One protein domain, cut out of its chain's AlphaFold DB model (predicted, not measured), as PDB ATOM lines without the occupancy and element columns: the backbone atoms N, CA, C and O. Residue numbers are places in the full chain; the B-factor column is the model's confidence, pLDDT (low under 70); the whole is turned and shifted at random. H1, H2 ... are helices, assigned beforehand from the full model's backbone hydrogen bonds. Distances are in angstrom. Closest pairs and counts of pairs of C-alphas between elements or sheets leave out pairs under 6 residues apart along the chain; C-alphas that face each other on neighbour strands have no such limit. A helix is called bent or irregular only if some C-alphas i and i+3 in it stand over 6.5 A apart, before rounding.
ATOM      1  N   GLY A  93      71.161 -18.747  22.765       93.25
ATOM      2  CA  GLY A  93      71.562 -17.430  22.273       93.25
ATOM      3  C   GLY A  93      72.164 -16.487  23.317       93.25
ATOM      4  O   GLY A  93      72.696 -15.448  22.928       93.25
ATOM      5  N   LEU A  94      72.174 -16.836  24.611       94.69
ATOM      6  CA  LEU A  94      72.698 -15.958  25.664       94.69
ATOM      7  C   LEU A  94      74.188 -15.656  25.490       94.69
ATOM      8  O   LEU A  94      74.592 -14.495  25.538       94.69
ATOM      9  N   THR A  95      75.005 -16.680  25.239       94.38
ATOM     10  CA  THR A  95      76.447 -16.500  25.018       94.38
ATOM     11  C   THR A  95      76.724 -15.611  23.807       94.38
ATOM     12  O   THR A  95      77.577 -14.728  23.882       94.38
ATOM     13  N   LEU A  96      75.995 -15.817  22.705       93.81
ATOM     14  CA  LEU A  96      76.151 -15.028  21.482       93.81
ATOM     15  C   LEU A  96      75.757 -13.567  21.721       93.81
ATOM     16  O   LEU A  96      76.519 -12.668  21.374       93.81
ATOM     17  N   LEU A  97      74.614 -13.328  22.370       91.25
ATOM     18  CA  LEU A  97      74.183 -11.982  22.735       91.25
ATOM     19  C   LEU A  97      75.215 -11.295  23.633       91.25
ATOM     20  O   LEU A  97      75.680 -10.221  23.270       91.25
ATOM     21  N   LYS A  98      75.665 -11.923  24.732       92.00
ATOM     22  CA  LYS A  98      76.713 -11.354  25.606       92.00
ATOM     23  C   LYS A  98      77.973 -10.981  24.811       92.00
ATOM     24  O   LYS A  98      78.532  -9.906  25.004       92.00
ATOM     25  N   GLN A  99      78.415 -11.842  23.892       92.19
ATOM     26  CA  GLN A  99      79.588 -11.576  23.056       92.19
ATOM     27  C   GLN A  99      79.402 -10.371  22.134       92.19
ATOM     28  O   GLN A  99      80.304  -9.540  22.041       92.19
ATOM     29  N   GLU A 100      78.265 -10.271  21.448       90.56
ATOM     30  CA  GLU A 100      78.008  -9.152  20.547       90.56
ATOM     31  C   GLU A 100      77.827  -7.844  21.325       90.56
ATOM     32  O   GLU A 100      78.460  -6.852  20.973       90.56
ATOM     33  N   ILE A 101      77.089  -7.850  22.439       86.44
ATOM     34  CA  ILE A 101      76.948  -6.682  23.326       86.44
ATOM     35  C   ILE A 101      78.328  -6.176  23.767       86.44
ATOM     36  O   ILE A 101      78.642  -5.002  23.580       86.44
ATOM     37  N   ASN A 102      79.203  -7.072  24.234       87.19
ATOM     38  CA  ASN A 102      80.556  -6.715  24.663       87.19
ATOM     39  C   ASN A 102      81.396  -6.081  23.540       87.19
ATOM     40  O   ASN A 102      82.219  -5.207  23.811       87.19
ATOM     41  N   LYS A 103      81.216  -6.493  22.277       87.12
ATOM     42  CA  LYS A 103      81.913  -5.864  21.139       87.12
ATOM     43  C   LYS A 103      81.464  -4.416  20.947       87.12
ATOM     44  O   LYS A 103      82.309  -3.551  20.717       87.12
ATOM     45  N   HIS A 104      80.160  -4.155  21.053       85.81
ATOM     46  CA  HIS A 104      79.583  -2.809  20.965       85.81
ATOM     47  C   HIS A 104      80.019  -1.925  22.134       85.81
ATOM     48  O   HIS A 104      80.479  -0.804  21.917       85.81
ATOM     49  N   GLU A 105      79.974  -2.437  23.363       84.06
ATOM     50  CA  GLU A 105      80.448  -1.712  24.547       84.06
ATOM     51  C   GLU A 105      81.942  -1.391  24.468       84.06
ATOM     52  O   GLU A 105      82.348  -0.256  24.724       84.06
ATOM     53  N   TYR A 106      82.763  -2.358  24.051       83.50
ATOM     54  CA  TYR A 106      84.198  -2.153  23.879       83.50
ATOM     55  C   TYR A 106      84.500  -1.098  22.812       83.50
ATOM     56  O   TYR A 106      85.336  -0.223  23.034       83.50
ATOM     57  N   PHE A 107      83.803  -1.139  21.674       84.38
ATOM     58  CA  PHE A 107      83.919  -0.109  20.643       84.38
ATOM     59  C   PHE A 107      83.579   1.280  21.204       84.38
ATOM     60  O   PHE A 107      84.383   2.206  21.080       84.38
ATOM     61  N   ASN A 108      82.444   1.413  21.895       82.75
ATOM     62  CA  ASN A 108      82.011   2.674  22.500       82.75
ATOM     63  C   ASN A 108      82.998   3.187  23.555       82.75
ATOM     64  O   ASN A 108      83.284   4.384  23.605       82.75
ATOM     65  N   TYR A 109      83.546   2.292  24.376       83.62
ATOM     66  CA  TYR A 109      84.585   2.619  25.347       83.62
ATOM     67  C   TYR A 109      85.838   3.179  24.665       83.62
ATOM     68  O   TYR A 109      86.351   4.217  25.080       83.62
ATOM     69  N   GLN A 110      86.303   2.537  23.588       83.12
ATOM     70  CA  GLN A 110      87.481   2.995  22.851       83.12
ATOM     71  C   GLN A 110      87.254   4.359  22.192       83.12
ATOM     72  O   GLN A 110      88.143   5.205  22.240       83.12
ATOM     73  N   ILE A 111      86.062   4.609  21.639       83.62
ATOM     74  CA  ILE A 111      85.709   5.921  21.080       83.62
ATOM     75  C   ILE A 111      85.743   7.012  22.156       83.62
ATOM     76  O   ILE A 111      86.371   8.046  21.938       83.62
ATOM     77  N   ARG A 112      85.126   6.783  23.325       83.38
ATOM     78  CA  ARG A 112      85.138   7.755  24.437       83.38
ATOM     79  C   ARG A 112      86.556   8.038  24.916       83.38
ATOM     80  O   ARG A 112      86.954   9.189  25.015       83.38
ATOM     81  N   ARG A 113      87.351   6.984  25.104       82.56
ATOM     82  CA  ARG A 113      88.754   7.116  25.490       82.56
ATOM     83  C   ARG A 113      89.560   7.940  24.477       82.56
ATOM     84  O   ARG A 113      90.364   8.766  24.880       82.56
ATOM     85  N   MET A 114      89.348   7.748  23.174       82.00
ATOM     86  CA  MET A 114      90.038   8.537  22.140       82.00
ATOM     87  C   MET A 114      89.607  10.003  22.111       82.00
ATOM     88  O   MET A 114      90.425  10.857  21.779       82.00
ATOM     89  N   GLN A 115      88.345  10.295  22.441       79.25
ATOM     90  CA  GLN A 115      87.861  11.668  22.604       79.25
ATOM     91  C   GLN A 115      88.532  12.352  23.797       79.25
ATOM     92  O   GLN A 115      88.933  13.506  23.674       79.25
ATOM     93  N   ASP A 116      88.703  11.630  24.906       80.56
ATOM     94  CA  ASP A 116      89.370  12.137  26.110       80.56
ATOM     95  C   ASP A 116      90.890  12.315  25.909       80.56
ATOM     96  O   ASP A 116      91.472  13.277  26.404       80.56
ATOM     97  N   ASP A 117      91.530  11.413  25.154       78.81
ATOM     98  CA  ASP A 117      92.979  11.412  24.894       78.81
ATOM     99  C   ASP A 117      93.391  12.300  23.685       78.81
ATOM    100  O   ASP A 117      94.572  12.339  23.336       78.81
ATOM    101  N   GLU A 118      92.441  12.953  22.994       68.44
ATOM    102  CA  GLU A 118      92.608  13.682  21.708       68.44
ATOM    103  C   GLU A 118      93.337  12.881  20.598       68.44
ATOM    104  O   GLU A 118      93.793  13.423  19.588       68.44
ATOM    105  N   ASN A 119      93.452  11.559  20.755       65.38
ATOM    106  CA  ASN A 119      94.307  10.712  19.932       65.38
ATOM    107  C   ASN A 119      93.471   9.887  18.943       65.38
ATOM    108  O   ASN A 119      93.132   8.728  19.181       65.38
ATOM    109  N   LEU A 120      93.141  10.498  17.805       63.31
ATOM    110  CA  LEU A 120      92.250   9.935  16.775       63.31
ATOM    111  C   LEU A 120      92.955   9.025  15.746       63.31
ATOM    112  O   LEU A 120      92.371   8.678  14.721       63.31
ATOM    113  N   ILE A 121      94.215   8.649  15.978       62.19
ATOM    114  CA  ILE A 121      95.074   8.039  14.945       62.19
ATOM    115  C   ILE A 121      94.700   6.568  14.654       62.19
ATOM    116  O   ILE A 121      94.985   6.065  13.569       62.19
ATOM    117  N   LEU A 122      94.018   5.879  15.576       66.88
ATOM    118  CA  LEU A 122      93.601   4.478  15.423       66.88
ATOM    119  C   LEU A 122      92.131   4.299  15.803       66.88
ATOM    120  O   LEU A 122      91.827   3.780  16.870       66.88
ATOM    121  N   THR A 123      91.211   4.713  14.936       68.62
ATOM    122  CA  THR A 123      89.776   4.496  15.165       68.62
ATOM    123  C   THR A 123      89.457   2.993  15.180       68.62
ATOM    124  O   THR A 123      89.847   2.275  14.254       68.62
ATOM    125  N   PRO A 124      88.765   2.479  16.215       80.38
ATOM    126  CA  PRO A 124      88.373   1.077  16.265       80.38
ATOM    127  C   PRO A 124      87.378   0.776  15.137       80.38
ATOM    128  O   PRO A 124      86.629   1.649  14.700       80.38
ATOM    129  N   THR A 125      87.357  -0.462  14.646       84.69
ATOM    130  CA  THR A 125      86.355  -0.879  13.656       84.69
ATOM    131  C   THR A 125      85.006  -1.081  14.352       84.69
ATOM    132  O   THR A 125      84.964  -1.814  15.344       84.69
ATOM    133  N   PRO A 126      83.913  -0.461  13.868       84.62
ATOM    134  CA  PRO A 126      82.595  -0.668  14.449       84.62
ATOM    135  C   PRO A 126      82.156  -2.128  14.276       84.62
ATOM    136  O   PRO A 126      82.428  -2.731  13.229       84.62
ATOM    137  N   PRO A 127      81.466  -2.714  15.266       87.25
ATOM    138  CA  PRO A 127      80.841  -4.016  15.095       87.25
ATOM    139  C   PRO A 127      79.776  -3.963  13.994       87.25
ATOM    140  O   PRO A 127      79.082  -2.963  13.830       87.25
ATOM    141  N   THR A 128      79.630  -5.056  13.247       90.00
ATOM    142  CA  THR A 128      78.649  -5.177  12.153       90.00
ATOM    143  C   THR A 128      77.358  -5.874  12.572       90.00
ATOM    144  O   THR A 128      76.418  -5.950  11.782       90.00
ATOM    145  N   SER A 129      77.315  -6.425  13.783       87.75
ATOM    146  CA  SER A 129      76.174  -7.172  14.297       87.75
ATOM    147  C   SER A 129      75.009  -6.257  14.656       87.75
ATOM    148  O   SER A 129      75.186  -5.225  15.304       87.75
ATOM    149  N   ASP A 130      73.804  -6.683  14.277       88.38
ATOM    150  CA  ASP A 130      72.555  -6.071  14.719       88.38
ATOM    151  C   ASP A 130      72.061  -6.782  15.986       88.38
ATOM    152  O   ASP A 130      71.472  -7.867  15.939       88.38
ATOM    153  N   ILE A 131      72.323  -6.162  17.136       86.25
ATOM    154  CA  ILE A 131      71.907  -6.690  18.437       86.25
ATOM    155  C   ILE A 131      70.375  -6.769  18.533       86.25
ATOM    156  O   ILE A 131      69.870  -7.701  19.156       86.25
ATOM    157  N   ASN A 132      69.621  -5.861  17.895       80.69
ATOM    158  CA  ASN A 132      68.152  -5.923  17.900       80.69
ATOM    159  C   ASN A 132      67.659  -7.178  17.199       80.69
ATOM    160  O   ASN A 132      66.776  -7.872  17.703       80.69
ATOM    161  N   ALA A 133      68.217  -7.463  16.023       85.12
ATOM    162  CA  ALA A 133      67.864  -8.660  15.276       85.12
ATOM    163  C   ALA A 133      68.181  -9.926  16.088       85.12
ATOM    164  O   ALA A 133      67.338 -10.818  16.181       85.12
ATOM    165  N   LEU A 134      69.344  -9.968  16.750       87.50
ATOM    166  CA  LEU A 134      69.725 -11.080  17.626       87.50
ATOM    167  C   LEU A 134      68.815 -11.202  18.855       87.50
ATOM    168  O   LEU A 134      68.434 -12.309  19.225       87.50
ATOM    169  N   ALA A 135      68.421 -10.091  19.475       85.75
ATOM    170  CA  ALA A 135      67.525 -10.097  20.629       85.75
ATOM    171  C   ALA A 135      66.122 -10.605  20.264       85.75
ATOM    172  O   ALA A 135      65.515 -11.338  21.041       85.75
ATOM    173  N   ARG A 136      65.627 -10.279  19.061       85.94
ATOM    174  CA  ARG A 136      64.370 -10.832  18.525       85.94
ATOM    175  C   ARG A 136      64.484 -12.319  18.200       85.94
ATOM    176  O   ARG A 136      63.515 -13.048  18.370       85.94
ATOM    177  N   GLN A 137      65.653 -12.767  17.747       89.56
ATOM    178  CA  GLN A 137      65.918 -14.184  17.499       89.56
ATOM    179  C   GLN A 137      65.996 -14.993  18.805       89.56
ATOM    180  O   GLN A 137      65.557 -16.140  18.836       89.56
ATOM    181  N   TYR A 138      66.509 -14.389  19.881       91.94
ATOM    182  CA  TYR A 138      66.708 -15.027  21.184       91.94
ATOM    183  C   TYR A 138      66.016 -14.246  22.318       91.94
ATOM    184  O   TYR A 138      66.680 -13.697  23.206       91.94
ATOM    185  N   PRO A 139      64.670 -14.201  22.336       88.69
ATOM    186  CA  PRO A 139      63.913 -13.335  23.241       88.69
ATOM    187  C   PRO A 139      64.070 -13.715  24.718       88.69
ATOM    188  O   PRO A 139      64.074 -12.840  25.581       88.69
ATOM    189  N   LEU A 140      64.245 -15.005  25.030       90.38
ATOM    190  CA  LEU A 140      64.464 -15.464  26.406       90.38
ATOM    191  C   LEU A 140      65.827 -15.003  26.947       90.38
ATOM    192  O   LEU A 140      65.918 -14.531  28.078       90.38
ATOM    193  N   ALA A 141      66.874 -15.078  26.125       92.62
ATOM    194  CA  ALA A 141      68.197 -14.567  26.467       92.62
ATOM    195  C   ALA A 141      68.205 -13.039  26.603       92.62
ATOM    196  O   ALA A 141      68.787 -12.508  27.547       92.62
ATOM    197  N   ALA A 142      67.513 -12.327  25.709       90.25
ATOM    198  CA  ALA A 142      67.338 -10.882  25.820       90.25
ATOM    199  C   ALA A 142      66.612 -10.493  27.122       90.25
ATOM    200  O   ALA A 142      67.022  -9.554  27.804       90.25
ATOM    201  N   LEU A 143      65.575 -11.248  27.505       89.31
ATOM    202  CA  LEU A 143      64.852 -11.047  28.761       89.31
ATOM    203  C   LEU A 143      65.739 -11.308  29.988       89.31
ATOM    204  O   LEU A 143      65.695 -10.532  30.943       89.31
ATOM    205  N   TYR A 144      66.575 -12.350  29.947       93.00
ATOM    206  CA  TYR A 144      67.558 -12.632  30.997       93.00
ATOM    207  C   TYR A 144      68.546 -11.473  31.177       93.00
ATOM    208  O   TYR A 144      68.728 -10.991  32.292       93.00
ATOM    209  N   LEU A 145      69.131 -10.973  30.084       90.12
ATOM    210  CA  LEU A 145      70.075  -9.848  30.119       90.12
ATOM    211  C   LEU A 145      69.419  -8.555  30.611       90.12
ATOM    212  O   LEU A 145      70.016  -7.786  31.361       90.12
ATOM    213  N   LYS A 146      68.157  -8.335  30.237       85.69
ATOM    214  CA  LYS A 146      67.348  -7.228  30.748       85.69
ATOM    215  C   LYS A 146      67.162  -7.317  32.267       85.69
ATOM    216  O   LYS A 146      67.316  -6.318  32.969       85.69
ATOM    217  N   ALA A 147      66.882  -8.509  32.782       86.94
ATOM    218  CA  ALA A 147      66.791  -8.740  34.215       86.94
ATOM    219  C   ALA A 147      68.156  -8.557  34.921       86.94
ATOM    220  O   ALA A 147      68.221  -7.894  35.952       86.94
ATOM    221  N   GLU A 148      69.256  -9.060  34.350       86.62
ATOM    222  CA  GLU A 148      70.645  -8.836  34.813       86.62
ATOM    223  C   GLU A 148      70.996  -7.356  34.933       86.62
ATOM    224  O   GLU A 148      71.500  -6.914  35.966       86.62
ATOM    225  N   HIS A 149      70.629  -6.549  33.944       83.31
ATOM    226  CA  HIS A 149      70.856  -5.116  34.020       83.31
ATOM    227  C   HIS A 149      70.021  -4.429  35.114       83.31
ATOM    228  O   HIS A 149      70.543  -3.582  35.844       83.31
ATOM    229  N   LEU A 150      68.732  -4.769  35.241       79.19
ATOM    230  CA  LEU A 150      67.844  -4.163  36.239       79.19
ATOM    231  C   LEU A 150      68.216  -4.518  37.674       79.19
ATOM    232  O   LEU A 150      68.107  -3.667  38.553       79.19
ATOM    233  N   GLU A 151      68.649  -5.750  37.925       80.00
ATOM    234  CA  GLU A 151      69.089  -6.178  39.254       80.00
ATOM    235  C   GLU A 151      70.159  -5.226  39.817       80.00
ATOM    236  O   GLU A 151      70.116  -4.845  40.991       80.00
ATOM    237  N   VAL A 152      71.066  -4.769  38.947       74.31
ATOM    238  CA  VAL A 152      72.166  -3.863  39.292       74.31
ATOM    239  C   VAL A 152      71.733  -2.392  39.276       74.31
ATOM    240  O   VAL A 152      72.052  -1.645  40.205       74.31
ATOM    241  N   ASN A 153      71.006  -1.963  38.239       72.19
ATOM    242  CA  ASN A 153      70.812  -0.540  37.931       72.19
ATOM    243  C   ASN A 153      69.447   0.027  38.329       72.19
ATOM    244  O   ASN A 153      69.291   1.248  38.375       72.19
ATOM    245  N   ALA A 154      68.453  -0.811  38.639       73.69
ATOM    246  CA  ALA A 154      67.130  -0.309  38.986       73.69
ATOM    247  C   ALA A 154      67.181   0.546  40.257       73.69
ATOM    248  O   ALA A 154      67.854   0.209  41.237       73.69
ATOM    249  N   TYR A 155      66.437   1.647  40.259       73.00
ATOM    250  CA  TYR A 155      66.352   2.533  41.417       73.00
ATOM    251  C   TYR A 155      65.445   1.954  42.513       73.00
ATOM    252  O   TYR A 155      65.728   2.087  43.704       73.00
ATOM    253  N   TYR A 156      64.364   1.274  42.122       75.38
ATOM    254  CA  TYR A 156      63.352   0.776  43.050       75.38
ATOM    255  C   TYR A 156      63.597  -0.680  43.453       75.38
ATOM    256  O   TYR A 156      63.867  -1.546  42.622       75.38
ATOM    257  N   TYR A 157      63.424  -0.969  44.745       75.75
ATOM    258  CA  TYR A 157      63.605  -2.309  45.310       75.75
ATOM    259  C   TYR A 157      62.721  -3.373  44.642       75.75
ATOM    260  O   TYR A 157      63.196  -4.464  44.335       75.75
ATOM    261  N   ASN A 158      61.459  -3.039  44.356       78.44
ATOM    262  CA  ASN A 158      60.516  -3.965  43.722       78.44
ATOM    263  C   ASN A 158      60.970  -4.364  42.310       78.44
ATOM    264  O   ASN A 158      60.853  -5.527  41.940       78.44
ATOM    265  N   GLN A 159      61.564  -3.431  41.559       77.62
ATOM    266  CA  GLN A 159      62.108  -3.709  40.228       77.62
ATOM    267  C   GLN A 159      63.306  -4.657  40.308       77.62
ATOM    268  O   GLN A 159      63.373  -5.618  39.545       77.62
ATOM    269  N   ARG A 160      64.214  -4.444  41.272       80.69
ATOM    270  CA  ARG A 160      65.339  -5.363  41.515       80.69
ATOM    271  C   ARG A 160      64.856  -6.761  41.888       80.69
ATOM    272  O   ARG A 160      65.346  -7.736  41.332       80.69
ATOM    273  N   GLN A 161      63.870  -6.868  42.781       84.25
ATOM    274  CA  GLN A 161      63.299  -8.164  43.155       84.25
ATOM    275  C   GLN A 161      62.621  -8.868  41.976       84.25
ATOM    276  O   GLN A 161      62.815 -10.067  41.789       84.25
ATOM    277  N   ALA A 162      61.825  -8.147  41.184       83.25
ATOM    278  CA  ALA A 162      61.170  -8.710  40.009       83.25
ATOM    279  C   ALA A 162      62.202  -9.183  38.973       83.25
ATOM    280  O   ALA A 162      62.059 -10.261  38.397       83.25
ATOM    281  N   ALA A 163      63.277  -8.415  38.772       85.31
ATOM    282  CA  ALA A 163      64.396  -8.793  37.919       85.31
ATOM    283  C   ALA A 163      65.100 -10.068  38.418       85.31
ATOM    284  O   ALA A 163      65.240 -11.024  37.657       85.31
ATOM    285  N   GLN A 164      65.434 -10.138  39.707       88.75
ATOM    286  CA  GLN A 164      66.041 -11.326  40.308       88.75
ATOM    287  C   GLN A 164      65.153 -12.570  40.133       88.75
ATOM    288  O   GLN A 164      65.611 -13.603  39.648       88.75
ATOM    289  N   ARG A 165      63.852 -12.463  40.436       90.19
ATOM    290  CA  ARG A 165      62.893 -13.566  40.252       90.19
ATOM    291  C   ARG A 165      62.784 -14.006  38.795       90.19
ATOM    292  O   ARG A 165      62.631 -15.193  38.524       90.19
ATOM    293  N   THR A 166      62.871 -13.063  37.860       90.62
ATOM    294  CA  THR A 166      62.843 -13.365  36.426       90.62
ATOM    295  C   THR A 166      64.082 -14.158  36.011       90.62
ATOM    296  O   THR A 166      63.947 -15.167  35.324       90.62
ATOM    297  N   GLN A 167      65.280 -13.774  36.469       92.00
ATOM    298  CA  GLN A 167      66.493 -14.563  36.220       92.00
ATOM    299  C   GLN A 167      66.382 -15.973  36.794       92.00
ATOM    300  O   GLN A 167      66.662 -16.942  36.094       92.00
ATOM    301  N   GLU A 168      65.971 -16.090  38.058       92.56
ATOM    302  CA  GLU A 168      65.832 -17.375  38.743       92.56
ATOM    303  C   GLU A 168      64.837 -18.287  38.015       92.56
ATOM    304  O   GLU A 168      65.105 -19.476  37.842       92.56
ATOM    305  N   ALA A 169      63.733 -17.727  37.512       92.81
ATOM    306  CA  ALA A 169      62.761 -18.459  36.711       92.81
ATOM    307  C   ALA A 169      63.353 -18.949  35.381       92.81
ATOM    308  O   ALA A 169      63.208 -20.126  35.049       92.81
ATOM    309  N   ILE A 170      64.058 -18.087  34.640       95.00
ATOM    310  CA  ILE A 170      64.689 -18.459  33.362       95.00
ATOM    311  C   ILE A 170      65.762 -19.536  33.583       95.00
ATOM    312  O   ILE A 170      65.771 -20.544  32.880       95.00
ATOM    313  N   LEU A 171      66.614 -19.384  34.602       93.06
ATOM    314  CA  LEU A 171      67.617 -20.392  34.981       93.06
ATOM    315  C   LEU A 171      66.973 -21.705  35.457       93.06
ATOM    316  O   LEU A 171      67.576 -22.771  35.338       93.06
ATOM    317  N   GLY A 172      65.755 -21.633  35.998       92.62
ATOM    318  CA  GLY A 172      64.916 -22.776  36.349       92.62
ATOM    319  C   GLY A 172      64.209 -23.439  35.160       92.62
ATOM    320  O   GLY A 172      63.519 -24.436  35.362       92.62
ATOM    321  N   GLY A 173      64.376 -22.920  33.938       93.50
ATOM    322  CA  GLY A 173      63.769 -23.460  32.720       93.50
ATOM    323  C   GLY A 173      62.364 -22.929  32.416       93.50
ATOM    324  O   GLY A 173      61.612 -23.591  31.701       93.50
ATOM    325  N   ALA A 174      61.984 -21.768  32.960       93.00
ATOM    326  CA  ALA A 174      60.716 -21.126  32.623       93.00
ATOM    327  C   ALA A 174      60.619 -20.806  31.123       93.00
ATOM    328  O   ALA A 174      61.604 -20.465  30.464       93.00
ATOM    329  N   THR A 175      59.397 -20.877  30.593       94.25
ATOM    330  CA  THR A 175      59.109 -20.436  29.227       94.25
ATOM    331  C   THR A 175      59.184 -18.912  29.122       94.25
ATOM    332  O   THR A 175      59.090 -18.205  30.128       94.25
ATOM    333  N   LEU A 176      59.301 -18.385  27.897       88.69
ATOM    334  CA  LEU A 176      59.264 -16.938  27.660       88.69
ATOM    335  C   LEU A 176      57.996 -16.295  28.239       88.69
ATOM    336  O   LEU A 176      58.082 -15.254  28.879       88.69
ATOM    337  N   GLU A 177      56.841 -16.931  28.057       89.38
ATOM    338  CA  GLU A 177      55.554 -16.423  28.542       89.38
ATOM    339  C   GLU A 177      55.480 -16.381  30.071       89.38
ATOM    340  O   GLU A 177      54.990 -15.411  30.651       89.38
ATOM    341  N   ASP A 178      56.000 -17.402  30.749       90.25
ATOM    342  CA  ASP A 178      56.012 -17.429  32.212       90.25
ATOM    343  C   ASP A 178      57.014 -16.423  32.783       90.25
ATOM    344  O   ASP A 178      56.698 -15.707  33.735       90.25
ATOM    345  N   ALA A 179      58.186 -16.291  32.157       89.19
ATOM    346  CA  ALA A 179      59.166 -15.276  32.523       89.19
ATOM    347  C   ALA A 179      58.625 -13.850  32.296       89.19
ATOM    348  O   ALA A 179      58.788 -12.994  33.164       89.19
ATOM    349  N   LYS A 180      57.906 -13.602  31.188       87.31
ATOM    350  CA  LYS A 180      57.222 -12.324  30.911       87.31
ATOM    351  C   LYS A 180      56.194 -11.980  31.995       87.31
ATOM    352  O   LYS A 180      56.090 -10.817  32.366       87.31
ATOM    353  N   LYS A 181      55.461 -12.964  32.534       87.19
ATOM    354  CA  LYS A 181      54.503 -12.735  33.634       87.19
ATOM    355  C   LYS A 181      55.192 -12.299  34.922       87.19
ATOM    356  O   LYS A 181      54.722 -11.383  35.582       87.19
ATOM    357  N   ILE A 182      56.310 -12.930  35.270       85.62
ATOM    358  CA  ILE A 182      57.095 -12.565  36.461       85.62
ATOM    359  C   ILE A 182      57.697 -11.161  36.300       85.62
ATOM    360  O   ILE A 182      57.797 -10.404  37.263       85.62
ATOM    361  N   ALA A 183      58.028 -10.795  35.064       81.62
ATOM    362  CA  ALA A 183      58.499  -9.475  34.683       81.62
ATOM    363  C   ALA A 183      57.402  -8.383  34.642       81.62
ATOM    364  O   ALA A 183      57.725  -7.230  34.374       81.62
ATOM    365  N   GLN A 184      56.121  -8.691  34.900       71.69
ATOM    366  CA  GLN A 184      55.017  -7.713  34.798       71.69
ATOM    367  C   GLN A 184      55.122  -6.551  35.794       71.69
ATOM    368  O   GLN A 184      54.614  -5.471  35.511       71.69
ATOM    369  N   ASP A 185      55.836  -6.735  36.907       65.38
ATOM    370  CA  ASP A 185      56.092  -5.676  37.894       65.38
ATOM    371  C   ASP A 185      57.173  -4.664  37.433       65.38
ATOM    372  O   ASP A 185      57.637  -3.821  38.208       65.38
ATOM    373  N   TRP A 186      57.614  -4.738  36.171       71.25
ATOM    374  CA  TRP A 186      58.502  -3.765  35.530       71.25
ATOM    375  C   TRP A 186      57.670  -2.624  34.901       71.25
ATOM    376  O   TRP A 186      57.272  -2.707  33.746       71.25
ATOM    377  N   GLU A 187      57.371  -1.556  35.646       59.75
ATOM    378  CA  GLU A 187      56.585  -0.402  35.145       59.75
ATOM    379  C   GLU A 187      57.401   0.633  34.315       59.75
ATOM    380  O   GLU A 187      58.636   0.581  34.327       59.75
ATOM    381  N   PRO A 188      56.737   1.547  33.555       41.78
ATOM    382  CA  PRO A 188      57.110   1.941  32.197       41.78
ATOM    383  C   PRO A 188      58.236   2.973  32.176       41.78
ATOM    384  O   PRO A 188      58.031   4.180  32.285       41.78
ATOM    385  N   GLY A 189      59.449   2.479  32.004       44.06
ATOM    386  CA  GLY A 189      60.517   3.213  31.350       44.06
ATOM    387  C   GLY A 189      60.947   2.359  30.175       44.06
ATOM    388  O   GLY A 189      61.348   1.208  30.377       44.06
ATOM    389  N   ASP A 190      60.768   2.889  28.973       42.81
ATOM    390  CA  ASP A 190      61.142   2.243  27.725       42.81
ATOM    391  C   ASP A 190      62.552   1.629  27.820       42.81
ATOM    392  O   ASP A 190      63.497   2.216  28.348       42.81
ATOM    393  N   GLY A 191      62.632   0.363  27.405       43.78
ATOM    394  CA  GLY A 191      63.864  -0.326  27.034       43.78
ATOM    395  C   GLY A 191      65.024  -0.340  28.039       43.78
ATOM    396  O   GLY A 191      65.946   0.459  27.983       43.78
ATOM    397  N   ILE A 192      65.172  -1.425  28.797       41.72
ATOM    398  CA  ILE A 192      66.490  -1.750  29.383       41.72
ATOM    399  C   ILE A 192      67.558  -2.039  28.311       41.72
ATOM    400  O   ILE A 192      68.739  -1.807  28.548       41.72
ATOM    401  N   LEU A 193      67.166  -2.454  27.102       42.28
ATOM    402  CA  LEU A 193      68.093  -2.480  25.969       42.28
ATOM    403  C   LEU A 193      68.320  -1.083  25.350       42.28
ATOM    404  O   LEU A 193      69.353  -0.881  24.715       42.28
ATOM    405  N   GLU A 194      67.461  -0.088  25.599       45.69
ATOM    406  CA  GLU A 194      67.744   1.317  25.266       45.69
ATOM    407  C   GLU A 194      68.822   1.911  26.174       45.69
ATOM    408  O   GLU A 194      69.697   2.626  25.690       45.69
ATOM    409  N   ALA A 195      68.840   1.541  27.456       39.75
ATOM    410  CA  ALA A 195      69.856   2.009  28.399       39.75
ATOM    411  C   ALA A 195      71.228   1.324  28.227       39.75
ATOM    412  O   ALA A 195      72.257   1.963  28.453       39.75
ATOM    413  N   VAL A 196      71.263   0.049  27.815       42.59
ATOM    414  CA  VAL A 196      72.526  -0.681  27.581       42.59
ATOM    415  C   VAL A 196      73.062  -0.439  26.161       42.59
ATOM    416  O   VAL A 196      74.276  -0.371  25.986       42.59
TER     417      VAL A 196
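Overview. This is residues 93 to 196 of the 205 residues of an uncharacterized protein of Tolypothrix tenuis PCC 7101 (UniProt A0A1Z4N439). A three-helix bundle, H3, H4 and H5, sits at one end, and the long helix H1 runs away from its edge as an arm, meeting H3 end to end in an open V. From the far end of H1 the long link of residues 117 to 130 folds back to the short helix H2, which packs beside the first turns of H1, while the small last helix H6 packs on H3. The 104 printed residues include six named helices, H1 to H6 in chain order, and no named strand, and the class is all helix. The whole is loose, with a radius of gyration of the C-alphas of 16.1 A, and elongated, spanning 49 by 29 by 20 A.

Arrangement. H1, residues 94 to 116, touches H2, residues 131 to 137, with residues 97 to 101 alone; they form a helical hairpin, opposite ways at a shallow tilt of 9 degrees, and their closest C-alphas, Leu 97 and Leu 134, are 6.8 A apart. H3, residues 139 to 153, is the hub, touching four other helices. H1 and H3 touch only at their ends, closest at the C-alphas of Leu 94 and Ala 141, 4.8 A apart, at a steep tilt of 48 degrees. H2 and H3 only just touch, only at the corner, with 3 pairs of C-alphas within 8 A; the closest are Ala 135 and Ala 142, 5.3 A apart. H4, residues 157 to 171, touches H3, opposite ways at 35.4 degrees, only just a steep tilt; the closest C-alphas, Ala 147 and Ala 163, are 4.4 A apart. H5, residues 176 to 185, touches H4, opposite ways at a shallow tilt of 11 degrees, with the closest C-alphas, Thr 166 and Ala 179, 5.7 A apart. H3, H4 and H5 form an up-and-down bundle, each running against the one before it. H5 is close to H3 but not clearly touching, with 2 pairs of C-alphas within 8 A; the closest are Leu 140 and Leu 176, 5.5 A apart. H6, residues 192 to 196, touches residues 146 to 150 of H3 alone, closest at the C-alphas of Lys 146 and Ile 192, 5.7 A apart. H6 and H5 are apart. Every O i to N i+4 pair is within hydrogen-bond range in H1, H2, H4 and H6, against 10 of 11 in H3 and 5 of 6 in H5.

Along the chain. H1 begins at C-alpha 94, (72.698, -15.958, 25.664), and is 32.7 A long. H3 is 20.7 A, H4 21.2 A and H5 15.5 A long; H5 is irregular, with C-alphas 182 and 185 7.1 A apart. H2 is 9.6 A long, and H6, 6.4 A, ends at C-alpha 196, (72.526, -0.681, 27.581).

Size, cuts and confidence. The C-alphas farthest apart, Ile 121 and Asp 178, are 49.7 A apart. The printed part has no cut, and the link from H1 to H2, 14 residues, is long. Mean pLDDT of the printed part is 80.6; residues 118 to 123, 185 and 187 to 196 are under 70.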